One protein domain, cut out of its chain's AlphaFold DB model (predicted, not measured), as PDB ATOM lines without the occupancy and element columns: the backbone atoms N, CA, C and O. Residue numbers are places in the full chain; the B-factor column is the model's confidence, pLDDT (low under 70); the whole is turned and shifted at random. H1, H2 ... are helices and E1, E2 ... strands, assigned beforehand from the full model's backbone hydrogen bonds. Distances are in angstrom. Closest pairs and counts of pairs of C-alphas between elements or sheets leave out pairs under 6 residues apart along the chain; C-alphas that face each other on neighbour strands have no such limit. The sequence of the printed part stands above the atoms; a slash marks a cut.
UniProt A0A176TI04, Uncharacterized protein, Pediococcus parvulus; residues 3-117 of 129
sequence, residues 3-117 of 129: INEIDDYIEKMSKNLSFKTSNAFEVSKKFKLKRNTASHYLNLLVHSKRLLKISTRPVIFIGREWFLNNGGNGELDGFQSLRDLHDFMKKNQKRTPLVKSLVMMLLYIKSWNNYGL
ATOM      1  N   ILE A   3     177.866 118.876 147.996       91.75
ATOM      2  CA  ILE A   3     177.716 120.209 147.391       91.75
ATOM      3  C   ILE A   3     177.246 120.158 145.928       91.75
ATOM      4  O   ILE A   3     176.459 121.004 145.520       91.75
ATOM      5  N   ASN A   4     177.674 119.146 145.164       93.44
ATOM      6  CA  ASN A   4     177.227 118.960 143.783       93.44
ATOM      7  C   ASN A   4     175.765 118.505 143.746       93.44
ATOM      8  O   ASN A   4     175.002 118.996 142.931       93.44
ATOM      9  N   GLU A   5     175.351 117.650 144.685       94.69
ATOM     10  CA  GLU A   5     173.952 117.214 144.795       94.69
ATOM     11  C   GLU A   5     173.013 118.379 145.146       94.69
ATOM     12  O   GLU A   5     171.874 118.434 144.679       94.69
ATOM     13  N   ILE A   6     173.487 119.330 145.960       94.19
ATOM     14  CA  ILE A   6     172.760 120.571 146.252       94.19
ATOM     15  C   ILE A   6     172.647 121.437 144.995       94.19
ATOM     16  O   ILE A   6     171.573 121.981 144.747       94.19
ATOM     17  N   ASP A   7     173.717 121.559 144.207       94.56
ATOM     18  CA  ASP A   7     173.691 122.330 142.960       94.56
ATOM     19  C   ASP A   7     172.686 121.749 141.957       94.56
ATOM     20  O   ASP A   7     171.772 122.449 141.522       94.56
ATOM     21  N   ASP A   8     172.764 120.439 141.708       92.94
ATOM     22  CA  ASP A   8     171.848 119.720 140.816       92.94
ATOM     23  C   ASP A   8     170.386 119.872 141.264       92.94
ATOM     24  O   ASP A   8     169.469 120.045 140.452       92.94
ATOM     25  N   TYR A   9     170.150 119.840 142.580       92.94
ATOM     26  CA  TYR A   9     168.830 120.076 143.151       92.94
ATOM     27  C   TYR A   9     168.322 121.491 142.849       92.94
ATOM     28  O   TYR A   9     167.186 121.640 142.395       92.94
ATOM     29  N   ILE A  10     169.136 122.530 143.063       92.12
ATOM     30  CA  ILE A  10     168.732 123.921 142.812       92.12
ATOM     31  C   ILE A  10     168.518 124.184 141.317       92.12
ATOM     32  O   ILE A  10     167.536 124.839 140.957       92.12
ATOM     33  N   GLU A  11     169.357 123.635 140.440       90.12
ATOM     34  CA  GLU A  11     169.162 123.713 138.986       90.12
ATOM     35  C   GLU A  11     167.826 123.078 138.569       90.12
ATOM     36  O   GLU A  11     167.035 123.673 137.828       90.12
ATOM     37  N   LYS A  12     167.490 121.911 139.130       89.81
ATOM     38  CA  LYS A  12     166.193 121.262 138.896       89.81
ATOM     39  C   LYS A  12     165.016 122.105 139.398       89.81
ATOM     40  O   LYS A  12     164.003 122.213 138.704       89.81
ATOM     41  N   MET A  13     165.125 122.720 140.577       88.06
ATOM     42  CA  MET A  13     164.057 123.581 141.109       88.06
ATOM     43  C   MET A  13     163.893 124.875 140.302       88.06
ATOM     44  O   MET A  13     162.763 125.342 140.133       88.06
ATOM     45  N   SER A  14     164.989 125.405 139.756       86.31
ATOM     46  CA  SER A  14     164.999 126.583 138.881       86.31
ATOM     47  C   SER A  14     164.292 126.296 137.556       86.31
ATOM     48  O   SER A  14     163.421 127.063 137.146       86.31
ATOM     49  N   LYS A  15     164.559 125.128 136.949       83.25
ATOM     50  CA  LYS A  15     163.860 124.643 135.742       83.25
ATOM     51  C   LYS A  15     162.350 124.512 135.953       83.25
ATOM     52  O   LYS A  15     161.575 124.892 135.080       83.25
ATOM     53  N   ASN A  16     161.932 124.055 137.131       81.06
ATOM     54  CA  ASN A  16     160.518 123.921 137.496       81.06
ATOM     55  C   ASN A  16     159.868 125.235 137.975       81.06
ATOM     56  O   ASN A  16     158.735 125.202 138.456       81.06
ATOM     57  N   LEU A  17     160.573 126.374 137.894       70.19
ATOM     58  CA  LEU A  17     160.110 127.695 138.352       70.19
ATOM     59  C   LEU A  17     159.662 127.717 139.826       70.19
ATOM     60  O   LEU A  17     158.906 128.588 140.255       70.19
ATOM     61  N   SER A  18     160.130 126.774 140.645       66.88
ATOM     62  CA  SER A  18     159.692 126.640 142.033       66.88
ATOM     63  C   SER A  18     160.587 127.460 142.966       66.88
ATOM     64  O   SER A  18     161.311 126.939 143.818       66.88
ATOM     65  N   PHE A  19     160.525 128.787 142.834       66.56
ATOM     66  CA  PHE A  19     161.341 129.724 143.622       66.56
ATOM     67  C   PHE A  19     161.088 129.639 145.140       66.56
ATOM     68  O   PHE A  19     161.938 130.025 145.938       66.56
ATOM     69  N   LYS A  20     159.952 129.063 145.562       67.88
ATOM     70  CA  LYS A  20     159.604 128.855 146.979       67.88
ATOM     71  C   LYS A  20     160.524 127.849 147.684       67.88
ATOM     72  O   LYS A  20     160.665 127.901 148.903       67.88
ATOM     73  N   THR A  21     161.161 126.957 146.930       75.44
ATOM     74  CA  THR A  21     161.929 125.816 147.464       75.44
ATOM     75  C   THR A  21     163.446 125.995 147.401       75.44
ATOM     76  O   THR A  21     164.186 125.204 147.982       75.44
ATOM     77  N   SER A  22     163.919 127.056 146.746       83.88
ATOM     78  CA  SER A  22     165.345 127.289 146.499       83.88
ATOM     79  C   SER A  22     165.948 128.220 147.552       83.88
ATOM     80  O   SER A  22     166.529 129.256 147.245       83.88
ATOM     81  N   ASN A  23     165.747 127.887 148.829       91.94
ATOM     82  CA  ASN A  23     166.257 128.653 149.967       91.94
ATOM     83  C   ASN A  23     166.972 127.736 150.975       91.94
ATOM     84  O   ASN A  23     166.742 126.527 151.016       91.94
ATOM     85  N   ALA A  24     167.821 128.317 151.827       92.94
ATOM     86  CA  ALA A  24     168.652 127.551 152.760       92.94
ATOM     87  C   ALA A  24     167.853 126.684 153.754       92.94
ATOM     88  O   ALA A  24     168.364 125.672 154.227       92.94
ATOM     89  N   PHE A  25     166.617 127.062 154.088       93.06
ATOM     90  CA  PHE A  25     165.774 126.294 155.004       93.06
ATOM     91  C   PHE A  25     165.238 125.026 154.331       93.06
ATOM     92  O   PHE A  25     165.395 123.935 154.877       93.06
ATOM     93  N   GLU A  26     164.709 125.132 153.118       92.75
ATOM     94  CA  GLU A  26     164.223 123.970 152.366       92.75
ATOM     95  C   GLU A  26     165.368 123.022 151.975       92.75
ATOM     96  O   GLU A  26     165.250 121.808 152.141       92.75
ATOM     97  N   VAL A  27     166.530 123.563 151.594       93.25
ATOM     98  CA  VAL A  27     167.745 122.759 151.367       93.25
ATOM     99  C   VAL A  27     168.173 122.038 152.649       93.25
ATOM    100  O   VAL A  27     168.464 120.843 152.615       93.25
ATOM    101  N   SER A  28     168.155 122.718 153.801       95.38
ATOM    102  CA  SER A  28     168.518 122.087 155.076       95.38
ATOM    103  C   SER A  28     167.601 120.919 155.444       95.38
ATOM    104  O   SER A  28     168.090 119.884 155.892       95.38
ATOM    105  N   LYS A  29     166.296 121.033 155.170       94.38
ATOM    106  CA  LYS A  29     165.339 119.936 155.363       94.38
ATOM    107  C   LYS A  29     165.609 118.781 154.408       94.38
ATOM    108  O   LYS A  29     165.668 117.634 154.844       94.38
ATOM    109  N   LYS A  30     165.793 119.080 153.116       93.94
ATOM    110  CA  LYS A  30     165.990 118.069 152.072       93.94
ATOM    111  C   LYS A  30     167.228 117.209 152.321       93.94
ATOM    112  O   LYS A  30     167.153 115.993 152.178       93.94
ATOM    113  N   PHE A  31     168.333 117.836 152.714       94.62
ATOM    114  CA  PHE A  31     169.625 117.172 152.907       94.62
ATOM    115  C   PHE A  31     169.941 116.853 154.377       94.62
ATOM    116  O   PHE A  31     171.040 116.397 154.676       94.62
ATOM    117  N   LYS A  32     168.989 117.076 155.299       94.69
ATOM    118  CA  LYS A  32     169.153 116.869 156.752       94.69
ATOM    119  C   LYS A  32     170.392 117.583 157.326       94.69
ATOM    120  O   LYS A  32     171.136 117.030 158.131       94.69
ATOM    121  N   LEU A  33     170.609 118.826 156.904       94.50
ATOM    122  CA  LEU A  33     171.724 119.679 157.330       94.50
ATOM    123  C   LEU A  33     171.242 120.742 158.318       94.50
ATOM    124  O   LEU A  33     170.054 121.051 158.396       94.50
ATOM    125  N   LYS A  34     172.173 121.397 159.019       96.00
ATOM    126  CA  LYS A  34     171.855 122.658 159.701       96.00
ATOM    127  C   LYS A  34     171.666 123.772 158.663       96.00
ATOM    128  O   LYS A  34     172.362 123.820 157.647       96.00
ATOM    129  N   ARG A  35     170.751 124.713 158.924       94.62
ATOM    130  CA  ARG A  35     170.453 125.837 158.010       94.62
ATOM    131  C   ARG A  35     171.676 126.710 157.706       94.62
ATOM    132  O   ARG A  35     171.821 127.177 156.580       94.62
ATOM    133  N   ASN A  36     172.548 126.934 158.688       95.56
ATOM    134  CA  ASN A  36     173.793 127.685 158.501       95.56
ATOM    135  C   ASN A  36     174.752 126.959 157.543       95.56
ATOM    136  O   ASN A  36     175.293 127.592 156.643       95.56
ATOM    137  N   THR A  37     174.888 125.637 157.669       95.50
ATOM    138  CA  THR A  37     175.678 124.802 156.754       95.50
ATOM    139  C   THR A  37     175.106 124.834 155.340       95.50
ATOM    140  O   THR A  37     175.843 125.074 154.390       95.50
ATOM    141  N   ALA A  38     173.785 124.687 155.192       95.44
ATOM    142  CA  ALA A  38     173.128 124.799 153.889       95.44
ATOM    143  C   ALA A  38     173.367 126.178 153.248       95.44
ATOM    144  O   ALA A  38     173.733 126.264 152.081       95.44
ATOM    145  N   SER A  39     173.231 127.263 154.020       95.00
ATOM    146  CA  SER A  39     173.533 128.613 153.533       95.00
ATOM    147  C   SER A  39     175.000 128.778 153.139       95.00
ATOM    148  O   SER A  39     175.282 129.478 152.170       95.00
ATOM    149  N   HIS A  40     175.926 128.174 153.883       95.06
ATOM    150  CA  HIS A  40     177.349 128.215 153.568       95.06
ATOM    151  C   HIS A  40     177.636 127.524 152.230       95.06
ATOM    152  O   HIS A  40     178.246 128.137 151.360       95.06
ATOM    153  N   TYR A  41     177.112 126.314 152.015       95.81
ATOM    154  CA  TYR A  41     177.261 125.602 150.741       95.81
ATOM    155  C   TYR A  41     176.646 126.356 149.561       95.81
ATOM    156  O   TYR A  41     177.276 126.470 148.515       95.81
ATOM    157  N   LEU A  42     175.460 126.942 149.735       94.75
ATOM    158  CA  LEU A  42     174.834 127.757 148.693       94.75
ATOM    159  C   LEU A  42     175.672 128.999 148.355       94.75
ATOM    160  O   LEU A  42     175.819 129.338 147.187       94.75
ATOM    161  N   ASN A  43     176.277 129.651 149.352       94.56
ATOM    162  CA  ASN A  43     177.174 130.782 149.103       94.56
ATOM    163  C   ASN A  43     178.472 130.356 148.396       94.56
ATOM    164  O   ASN A  43     178.941 131.091 147.532       94.56
ATOM    165  N   LEU A  44     179.032 129.177 148.703       94.81
ATOM    166  CA  LEU A  44     180.174 128.633 147.952       94.81
ATOM    167  C   LEU A  44     179.818 128.443 146.472       94.81
ATOM    168  O   LEU A  44     180.593 128.829 145.598       94.81
ATOM    169  N   LEU A  45     178.624 127.917 146.190       94.38
ATOM    170  CA  LEU A  45     178.134 127.748 144.822       94.38
ATOM    171  C   LEU A  45     177.947 129.094 144.099       94.38
ATOM    172  O   LEU A  45     178.295 129.209 142.922       94.38
ATOM    173  N   VAL A  46     177.486 130.131 144.804       93.88
ATOM    174  CA  VAL A  46     177.420 131.508 144.277       93.88
ATOM    175  C   VAL A  46     178.816 132.052 143.962       93.88
ATOM    176  O   VAL A  46     179.036 132.541 142.859       93.88
ATOM    177  N   HIS A  47     179.786 131.912 144.874       92.56
ATOM    178  CA  HIS A  47     181.170 132.345 144.635       92.56
ATOM    179  C   HIS A  47     181.818 131.607 143.456       92.56
ATOM    180  O   HIS A  47     182.568 132.202 142.690       92.56
ATOM    181  N   SER A  48     181.487 130.326 143.271       92.12
ATOM    182  CA  SER A  48     181.936 129.533 142.120       92.12
ATOM    183  C   SER A  48     181.180 129.832 140.818       92.12
ATOM    184  O   SER A  48     181.386 129.138 139.827       92.12
ATOM    185  N   LYS A  49     180.289 130.835 140.809       91.69
ATOM    186  CA  LYS A  49     179.447 131.208 139.664       91.69
ATOM    187  C   LYS A  49     178.606 130.046 139.118       91.69
ATOM    188  O   LYS A  49     178.351 129.977 137.923       91.69
ATOM    189  N   ARG A  50     178.135 129.151 139.989       92.00
ATOM    190  CA  ARG A  50     177.170 128.090 139.638       92.00
ATOM    191  C   ARG A  50     175.737 128.500 139.950       92.00
ATOM    192  O   ARG A  50     174.821 128.187 139.200       92.00
ATOM    193  N   LEU A  51     175.562 129.295 141.004       93.00
ATOM    194  CA  LEU A  51     174.272 129.847 141.407       93.00
ATOM    195  C   LEU A  51     174.274 131.376 141.376       93.00
ATOM    196  O   LEU A  51     175.317 132.029 141.404       93.00
ATOM    197  N   LEU A  52     173.072 131.938 141.362       91.81
ATOM    198  CA  LEU A  52     172.787 133.355 141.545       91.81
ATOM    199  C   LEU A  52     172.019 133.550 142.845       91.81
ATOM    200  O   LEU A  52     171.110 132.777 143.159       91.81
ATOM    201  N   LYS A  53     172.358 134.601 143.589       93.06
ATOM    202  CA  LYS A  53     171.699 134.932 144.858       93.06
ATOM    203  C   LYS A  53     170.711 136.075 144.684       93.06
ATOM    204  O   LYS A  53     171.071 137.132 144.184       93.06
ATOM    205  N   ILE A  54     169.499 135.914 145.195       90.69
ATOM    206  CA  ILE A  54     168.518 136.991 145.328       90.69
ATOM    207  C   ILE A  54     168.378 137.335 146.803       90.69
ATOM    208  O   ILE A  54     167.944 136.511 147.612       90.69
ATOM    209  N   SER A  55     168.731 138.569 147.159       88.81
ATOM    210  CA  SER A  55     168.781 139.049 148.548       88.81
ATOM    211  C   SER A  55     167.402 139.400 149.127       88.81
ATOM    212  O   SER A  55     167.246 140.353 149.887       88.81
ATOM    213  N   THR A  56     166.391 138.598 148.804       87.31
ATOM    214  CA  THR A  56     165.047 138.672 149.379       87.31
ATOM    215  C   THR A  56     165.001 138.057 150.775       87.31
ATOM    216  O   THR A  56     165.965 137.453 151.253       87.31
ATOM    217  N   ARG A  57     163.861 138.185 151.462       83.75
ATOM    218  CA  ARG A  57     163.586 137.464 152.711       83.75
ATOM    219  C   ARG A  57     162.376 136.546 152.504       83.75
ATOM    220  O   ARG A  57     161.273 137.066 152.364       83.75
ATOM    221  N   PRO A  58     162.564 135.212 152.485       86.00
ATOM    222  CA  PRO A  58     163.840 134.487 152.592       86.00
ATOM    223  C   PRO A  58     164.759 134.696 151.371       86.00
ATOM    224  O   PRO A  58     164.285 135.052 150.292       86.00
ATOM    225  N   VAL A  59     166.071 134.479 151.548       90.81
ATOM    226  CA  VAL A  59     167.065 134.545 150.456       90.81
ATOM    227  C   VAL A  59     166.809 133.390 149.499       90.81
ATOM    228  O   VAL A  59     166.678 132.245 149.945       90.81
ATOM    229  N   ILE A  60     166.745 133.700 148.209       91.19
ATOM    230  CA  ILE A  60     166.462 132.734 147.145       91.19
ATOM    231  C   ILE A  60     167.727 132.541 146.314       91.19
ATOM    232  O   ILE A  60     168.455 133.495 146.049       91.19
ATOM    233  N   PHE A  61     167.979 131.306 145.904       92.38
ATOM    234  CA  PHE A  61     169.066 130.936 145.009       92.38
ATOM    235  C   PHE A  61     168.481 130.398 143.705       92.38
ATOM    236  O   PHE A  61     167.443 129.739 143.722       92.38
ATOM    237  N   ILE A  62     169.120 130.699 142.580       90.44
ATOM    238  CA  ILE A  62     168.701 130.237 141.253       90.44
ATOM    239  C   ILE A  62     169.905 129.625 140.547       90.44
ATOM    240  O   ILE A  62     171.020 130.133 140.675       90.44
ATOM    241  N   GLY A  63     169.659 128.561 139.791       91.75
ATOM    242  CA  GLY A  63     170.614 127.961 138.873       91.75
ATOM    243  C   GLY A  63     171.104 128.952 137.822       91.75
ATOM    244  O   GLY A  63     170.297 129.581 137.123       91.75
ATOM    245  N   ARG A  64     172.423 129.138 137.719       90.62
ATOM    246  CA  ARG A  64     172.993 130.068 136.738       90.62
ATOM    247  C   ARG A  64     172.823 129.533 135.325       90.62
ATOM    248  O   ARG A  64     172.552 130.329 134.433       90.62
ATOM    249  N   GLU A  65     172.924 128.221 135.119       89.25
ATOM    250  CA  GLU A  65     172.748 127.619 133.794       89.25
ATOM    251  C   GLU A  65     171.333 127.899 133.279       89.25
ATOM    252  O   GLU A  65     171.148 128.434 132.183       89.25
ATOM    253  N   TRP A  66     170.326 127.634 134.119       87.00
ATOM    254  CA  TRP A  66     168.947 127.986 133.805       87.00
ATOM    255  C   TRP A  66     168.791 129.484 133.508       87.00
ATOM    256  O   TRP A  66     168.166 129.839 132.511       87.00
ATOM    257  N   PHE A  67     169.372 130.370 134.319       86.44
ATOM    258  CA  PHE A  67     169.270 131.815 134.098       86.44
ATOM    259  C   PHE A  67     169.872 132.255 132.755       86.44
ATOM    260  O   PHE A  67     169.229 132.999 132.016       86.44
ATOM    261  N   LEU A  68     171.065 131.767 132.403       85.94
ATOM    262  CA  LEU A  68     171.731 132.090 131.136       85.94
ATOM    263  C   LEU A  68     170.923 131.608 129.932       85.94
ATOM    264  O   LEU A  68     170.690 132.374 128.996       85.94
ATOM    265  N   ASN A  69     170.396 130.385 130.002       84.19
ATOM    266  CA  ASN A  69     169.543 129.816 128.957       84.19
ATOM    267  C   ASN A  69     168.232 130.599 128.753       84.19
ATOM    268  O   ASN A  69     167.608 130.494 127.700       84.19
ATOM    269  N   ASN A  70     167.818 131.405 129.736       76.75
ATOM    270  CA  ASN A  70     166.603 132.219 129.697       76.75
ATOM    271  C   ASN A  70     166.863 133.705 129.379       76.75
ATOM    272  O   ASN A  70     166.012 134.553 129.649       76.75
ATOM    273  N   GLY A  71     168.019 134.033 128.791       73.38
ATOM    274  CA  GLY A  71     168.373 135.408 128.409       73.38
ATOM    275  C   GLY A  71     169.091 136.196 129.508       73.38
ATOM    276  O   GLY A  71     169.148 137.425 129.458       73.38
ATOM    277  N   GLY A  72     169.621 135.488 130.506       75.00
ATOM    278  CA  GLY A  72     170.515 136.002 131.535       75.00
ATOM    279  C   GLY A  72     171.858 136.504 130.999       75.00
ATOM    280  O   GLY A  72     172.347 136.011 129.987       75.00
ATOM    281  N   ASN A  73     172.497 137.440 131.710       72.69
ATOM    282  CA  ASN A  73     173.898 137.817 131.474       72.69
ATOM    283  C   ASN A  73     174.820 137.089 132.475       72.69
ATOM    284  O   ASN A  73     174.543 137.064 133.674       72.69
ATOM    285  N   GLY A  74     175.929 136.529 131.984       69.50
ATOM    286  CA  GLY A  74     176.935 135.788 132.753       69.50
ATOM    287  C   GLY A  74     177.757 136.603 133.742       69.50
ATOM    288  O   GLY A  74     178.432 136.001 134.574       69.50
ATOM    289  N   GLU A  75     177.689 137.930 133.710       72.31
ATOM    290  CA  GLU A  75     178.469 138.796 134.605       72.31
ATOM    291  C   GLU A  75     177.811 139.056 135.966       72.31
ATOM    292  O   GLU A  75     178.474 139.524 136.886       72.31
ATOM    293  N   LEU A  76     176.522 138.747 136.128       79.12
ATOM    294  CA  LEU A  76     175.807 139.022 137.375       79.12
ATOM    295  C   LEU A  76     176.059 137.930 138.413       79.12
ATOM    296  O   LEU A  76     175.954 136.749 138.106       79.12
ATOM    297  N   ASP A  77     176.309 138.316 139.662       75.94
ATOM    298  CA  ASP A  77     176.438 137.371 140.785       75.94
ATOM    299  C   ASP A  77     175.143 137.244 141.608       75.94
ATOM    300  O   ASP A  77     174.981 136.344 142.439       75.94
ATOM    301  N   GLY A  78     174.169 138.116 141.347       85.12
ATOM    302  CA  GLY A  78     172.880 138.088 142.015       85.12
ATOM    303  C   GLY A  78     172.032 139.335 141.794       85.12
ATOM    304  O   GLY A  78     172.392 140.239 141.046       85.12
ATOM    305  N   PHE A  79     170.903 139.370 142.494       87.06
ATOM    306  CA  PHE A  79     169.928 140.458 142.502       87.06
ATOM    307  C   PHE A  79     169.630 140.877 143.943       87.06
ATOM    308  O   PHE A  79     169.718 140.066 144.874       87.06
ATOM    309  N   GLN A  80     169.248 142.135 144.161       86.12
ATOM    310  CA  GLN A  80     168.837 142.572 145.497       86.12
ATOM    311  C   GLN A  80     167.370 142.232 145.755       86.12
ATOM    312  O   GLN A  80     167.010 141.831 146.861       86.12
ATOM    313  N   SER A  81     166.537 142.316 144.720       83.75
ATOM    314  CA  SER A  81     165.102 142.079 144.813       83.75
ATOM    315  C   SER A  81     164.558 141.206 143.677       83.75
ATOM    316  O   SER A  81     165.165 141.058 142.615       83.75
ATOM    317  N   LEU A  82     163.353 140.655 143.878       80.75
ATOM    318  CA  LEU A  82     162.597 140.010 142.795       80.75
ATOM    319  C   LEU A  82     162.222 140.999 141.685       80.75
ATOM    320  O   LEU A  82     162.009 140.585 140.548       80.75
ATOM    321  N   ARG A  83     162.121 142.296 142.009       78.75
ATOM    322  CA  ARG A  83     161.830 143.337 141.025       78.75
ATOM    323  C   ARG A  83     163.015 143.530 140.088       78.75
ATOM    324  O   ARG A  83     162.798 143.570 138.888       78.75
ATOM    325  N   ASP A  84     164.236 143.540 140.611       83.19
ATOM    326  CA  ASP A  84     165.446 143.681 139.792       83.19
ATOM    327  C   ASP A  84     165.566 142.515 138.808       83.19
ATOM    328  O   ASP A  84     165.856 142.721 137.633       83.19
ATOM    329  N   LEU A  85     165.269 141.295 139.274       81.88
ATOM    330  CA  LEU A  85     165.192 140.124 138.406       81.88
ATOM    331  C   LEU A  85     164.109 140.310 137.336       81.88
ATOM    332  O   LEU A  85     164.364 140.078 136.159       81.88
ATOM    333  N   HIS A  86     162.903 140.726 137.722       79.81
ATOM    334  CA  HIS A  86     161.807 140.939 136.780       79.81
ATOM    335  C   HIS A  86     162.144 142.004 135.727       79.81
ATOM    336  O   HIS A  86     161.919 141.787 134.538       79.81
ATOM    337  N   ASP A  87     162.704 143.134 136.142       81.69
ATOM    338  CA  ASP A  87     163.058 144.240 135.258       81.69
ATOM    339  C   ASP A  87     164.211 143.847 134.331       81.69
ATOM    340  O   ASP A  87     164.182 144.169 133.141       81.69
ATOM    341  N   PHE A  88     165.167 143.058 134.829       80.56
ATOM    342  CA  PHE A  88     166.209 142.445 134.012       80.56
ATOM    343  C   PHE A  88     165.616 141.500 132.956       80.56
ATOM    344  O   PHE A  88     165.935 141.611 131.770       80.56
ATOM    345  N   MET A  89     164.716 140.601 133.361       76.25
ATOM    346  CA  MET A  89     164.050 139.662 132.452       76.25
ATOM    347  C   MET A  89     163.198 140.398 131.408       76.25
ATOM    348  O   MET A  89     163.194 140.013 130.243       76.25
ATOM    349  N   LYS A  90     162.523 141.491 131.795       74.50
ATOM    350  CA  LYS A  90     161.717 142.348 130.910       74.50
ATOM    351  C   LYS A  90     162.575 143.150 129.925       74.50
ATOM    352  O   LYS A  90     162.195 143.336 128.774       74.50
ATOM    353  N   LYS A  91     163.748 143.624 130.346       70.75
ATOM    354  CA  LYS A  91     164.671 144.381 129.484       70.75
ATOM    355  C   LYS A  91     165.323 143.494 128.421       70.75
ATOM    356  O   LYS A  91     165.493 143.928 127.285       70.75
ATOM    357  N   ASN A  92     165.620 142.241 128.768       65.25
ATOM    358  CA  ASN A  92     166.190 141.244 127.855       65.25
ATOM    359  C   ASN A  92     165.115 140.424 127.106       65.25
ATOM    360  O   ASN A  92     165.424 139.507 126.344       65.25
ATOM    361  N   GLN A  93     163.841 140.814 127.252       55.66
ATOM    362  CA  GLN A  93     162.633 140.206 126.684       55.66
ATOM    363  C   GLN A  93     162.473 140.436 125.170       55.66
ATOM    364  O   GLN A  93     161.384 140.745 124.690       55.66
ATOM    365  N   LYS A  94     163.545 140.292 124.386       49.44
ATOM    366  CA  LYS A  94     163.440 140.206 122.920       49.44
ATOM    367  C   LYS A  94     163.628 138.794 122.368       49.44
ATOM    368  O   LYS A  94     163.451 138.622 121.168       49.44
ATOM    369  N   ARG A  95     163.922 137.773 123.187       48.88
ATOM    370  CA  ARG A  95     164.109 136.390 122.703       48.88
ATOM    371  C   ARG A  95     163.779 135.316 123.755       48.88
ATOM    372  O   ARG A  95     164.711 134.754 124.302       48.88
ATOM    373  N   THR A  96     162.501 135.043 124.065       41.47
ATOM    374  CA  THR A  96     161.940 133.699 124.427       41.47
ATOM    375  C   THR A  96     160.544 133.769 125.095       41.47
ATOM    376  O   THR A  96     160.196 134.778 125.710       41.47
ATOM    377  N   PRO A  97     159.715 132.701 124.994       44.12
ATOM    378  CA  PRO A  97     158.285 132.712 125.348       44.12
ATOM    379  C   PRO A  97     157.927 132.499 126.843       44.12
ATOM    380  O   PRO A  97     156.744 132.472 127.185       44.12
ATOM    381  N   LEU A  98     158.895 132.383 127.761       51.12
ATOM    382  CA  LEU A  98     158.664 131.987 129.172       51.12
ATOM    383  C   LEU A  98     158.055 133.069 130.087       51.12
ATOM    384  O   LEU A  98     157.605 132.792 131.201       51.12
ATOM    385  N   VAL A  99     157.955 134.302 129.599       51.75
ATOM    386  CA  VAL A  99     157.462 135.459 130.362       51.75
ATOM    387  C   VAL A  99     155.978 135.360 130.717       51.75
ATOM    388  O   VAL A  99     155.552 135.945 131.708       51.75
ATOM    389  N   LYS A 100     155.194 134.547 129.995       46.66
ATOM    390  CA  LYS A 100     153.799 134.276 130.379       46.66
ATOM    391  C   LYS A 100     153.692 133.589 131.748       46.66
ATOM    392  O   LYS A 100     152.767 133.894 132.491       46.66
ATOM    393  N   SER A 101     154.641 132.721 132.114       50.16
ATOM    394  CA  SER A 101     154.588 131.969 133.380       50.16
ATOM    395  C   SER A 101     155.030 132.813 134.587       50.16
ATOM    396  O   SER A 101     154.365 132.823 135.622       50.16
ATOM    397  N   LEU A 102     156.092 133.612 134.436       54.56
ATOM    398  CA  LEU A 102     156.616 134.476 135.506       54.56
ATOM    399  C   LEU A 102     155.705 135.689 135.782       54.56
ATOM    400  O   LEU A 102     155.489 136.047 136.940       54.56
ATOM    401  N   VAL A 103     155.094 136.265 134.736       55.91
ATOM    402  CA  VAL A 103     154.053 137.300 134.879       55.91
ATOM    403  C   VAL A 103     152.813 136.728 135.571       55.91
ATOM    404  O   VAL A 103     152.286 137.372 136.476       55.91
ATOM    405  N   MET A 104     152.390 135.502 135.238       49.62
ATOM    406  CA  MET A 104     151.298 134.824 135.954       49.62
ATOM    407  C   MET A 104     151.619 134.590 137.434       49.62
ATOM    408  O   MET A 104     150.762 134.804 138.288       49.62
ATOM    409  N   MET A 105     152.859 134.227 137.768       51.75
ATOM    410  CA  MET A 105     153.276 134.021 139.158       51.75
ATOM    411  C   MET A 105     153.286 135.331 139.968       51.75
ATOM    412  O   MET A 105     152.811 135.359 141.103       51.75
ATOM    413  N   LEU A 106     153.751 136.439 139.381       54.38
ATOM    414  CA  LEU A 106     153.711 137.765 140.018       54.38
ATOM    415  C   LEU A 106     152.280 138.312 140.161       54.38
ATOM    416  O   LEU A 106     151.972 138.962 141.163       54.38
ATOM    417  N   LEU A 107     151.395 138.029 139.200       49.72
ATOM    418  CA  LEU A 107     149.968 138.356 139.292       49.72
ATOM    419  C   LEU A 107     149.263 137.531 140.377       49.72
ATOM    420  O   LEU A 107     148.472 138.089 141.135       49.72
ATOM    421  N   TYR A 108     149.599 136.247 140.523       48.53
ATOM    422  CA  TYR A 108     149.060 135.388 141.583       48.53
ATOM    423  C   TYR A 108     149.459 135.881 142.987       48.53
ATOM    424  O   TYR A 108     148.620 135.958 143.885       48.53
ATOM    425  N   ILE A 109     150.711 136.321 143.164       50.22
ATOM    426  CA  ILE A 109     151.195 136.909 144.427       50.22
ATOM    427  C   ILE A 109     150.506 138.257 144.723       50.22
ATOM    428  O   ILE A 109     150.151 138.528 145.869       50.22
ATOM    429  N   LYS A 110     150.256 139.095 143.705       42.94
ATOM    430  CA  LYS A 110     149.467 140.334 143.864       42.94
ATOM    431  C   LYS A 110     147.992 140.067 144.186       42.94
ATOM    432  O   LYS A 110     147.411 140.815 144.965       42.94
ATOM    433  N   SER A 111     147.403 139.015 143.617       38.94
ATOM    434  CA  SER A 111     146.013 138.616 143.864       38.94
ATOM    435  C   SER A 111     145.790 138.252 145.339       38.94
ATOM    436  O   SER A 111     144.851 138.748 145.954       38.94
ATOM    437  N   TRP A 112     146.727 137.530 145.962       39.34
ATOM    438  CA  TRP A 112     146.674 137.214 147.398       39.34
ATOM    439  C   TRP A 112     146.812 138.437 148.322       39.34
ATOM    440  O   TRP A 112     146.184 138.473 149.376       39.34
ATOM    441  N   ASN A 113     147.561 139.470 147.921       41.12
ATOM    442  CA  ASN A 113     147.662 140.711 148.701       41.12
ATOM    443  C   ASN A 113     146.416 141.610 148.600       41.12
ATOM    444  O   ASN A 113     146.221 142.457 149.467       41.12
ATOM    445  N   ASN A 114     145.562 141.429 147.587       41.25
ATOM    446  CA  ASN A 114     144.338 142.222 147.434       41.25
ATOM    447  C   ASN A 114     143.116 141.619 148.144       41.25
ATOM    448  O   ASN A 114     142.235 142.372 148.553       41.25
ATOM    449  N   TYR A 115     143.070 140.304 148.383       42.44
ATOM    450  CA  TYR A 115     141.999 139.707 149.197       42.44
ATOM    451  C   TYR A 115     142.212 139.888 150.711       42.44
ATOM    452  O   TYR A 115     141.257 139.786 151.473       42.44
ATOM    453  N   GLY A 116     143.431 140.222 151.153       36.72
ATOM    454  CA  GLY A 116     143.723 140.549 152.554       36.72
ATOM    455  C   GLY A 116     143.356 141.979 152.970       36.72
ATOM    456  O   GLY A 116     143.132 142.222 154.152       36.72
ATOM    457  N   LEU A 117     143.258 142.925 152.024       38.44
ATOM    458  CA  LEU A 117     142.899 144.320 152.326       38.44
ATOM    459  C   LEU A 117     141.403 144.625 152.148       38.44
ATOM    460  O   LEU A 117     140.893 145.537 152.789       38.44
TER     461      LEU A 117
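What this domain is: This is residues 3 to 117 of the 129 residues of an uncharacterized protein of Pediococcus parvulus (UniProt A0A176TI04). A mostly helical body is built round a short hairpin of two strands, E1 and E2: H3 packs over one face of it and H1 packs crosswise on E2, while H2 crosses H3 and H4, which follows E2 with no residue between them, turns off from the direction of E2 and packs on the last part of H1. On the other side from H3, H5 and H6 form a loosely attached part, in which H6 turns back past H5 and its far end, with the last residues, sticks out as an arm, residues 107 to 117. The printed part has 115 residues with six named helices and two named strands, in the order H1, H2, H3, E1, E2, H4, H5, H6, and the strands are antiparallel. The whole is compact, with a radius of gyration of the C-alphas of 14.5 A, and spans 36 by 35 by 22 A.

Where its parts are: Find C-alpha 3 at (177.716, 120.209, 147.391); here H1 begins and runs through residues 3 to 15, 18.6 A from first to last C-alpha. Read on to H2, residues 24 to 30, and then to H3, residues 35 to 47, which is 18.3 A long. E1 follows at residues 51 to 54, and E2 at residues 60 to 63. Look for C-alpha 63 at (170.614, 127.961, 138.873), where E2 ends; H4, residues 64 to 69, begins at the next residue. After a stretch with no named element, residues 70 to 81, you reach H5, residues 82 to 91, 14.2 A long. H6, the longest helix, takes residues 99 to 115 and covers 24.7 A, ending with C-alpha 115 at (141.999, 139.707, 149.197).

How they stand to each other: Start at the hairpin of E1 and E2, whose directions stand at 151 degrees, antiparallel. Across it, look for N 52 and O 62, 2.8 A apart, and N 62 and O 52, 2.9 A apart, both within hydrogen-bond range. On the chain's way back from H4, residues 78 to 79 pair with residues 53 to 54 of E1, parallel. H1 comes closest to E2 at the C-alphas of Glu 11 and Gly 63, 4.5 A apart. H3 comes closest to E1 at the C-alphas of Leu 45 and Leu 51, 5.6 A apart. H1, with residues 3 to 7 alone, touches H3, about perpendicular at 79 degrees; their closest C-alphas, of Ile 3 and Tyr 41, are 6.4 A apart. With residues 11 to 15 alone, H1 touches H4 the same way, at a shallow tilt of 34.9 degrees, only just short of steep; the closest C-alphas, of Lys 15 and Trp 66, are 6.4 A apart. H2 touches H3, opposite ways at a steep tilt of 68 degrees, only just short of about perpendicular, with the C-alphas of Ala 24 and Ser 39 closest at 5.1 A. H5 and E1 come closest at the C-alphas of Leu 82 and Ile 54, 7.1 A apart. H5 and H6 are near each other, with 10 pairs of C-alphas within 10 A. Among the pairs that are apart are H3 and H4, H1 and H5, and H2 and H6. In H1, H2, H3, H4, H5 and H6 every O i to N i+4 pair is within hydrogen-bond range.

The domain as a whole: The two C-alphas farthest apart, those of Asn 4 and Leu 117, are 43.5 A apart. The printed part has no cut. The link from H4 to H5, 12 residues, is long. Residues 107 to 117, of which 107 to 115 belong to H6, stand free. The mean pLDDT of the printed part is 78.2; residues 18 to 20, residue 74 and residues 92 to 117 are under 70, and H6 has a mean of 48.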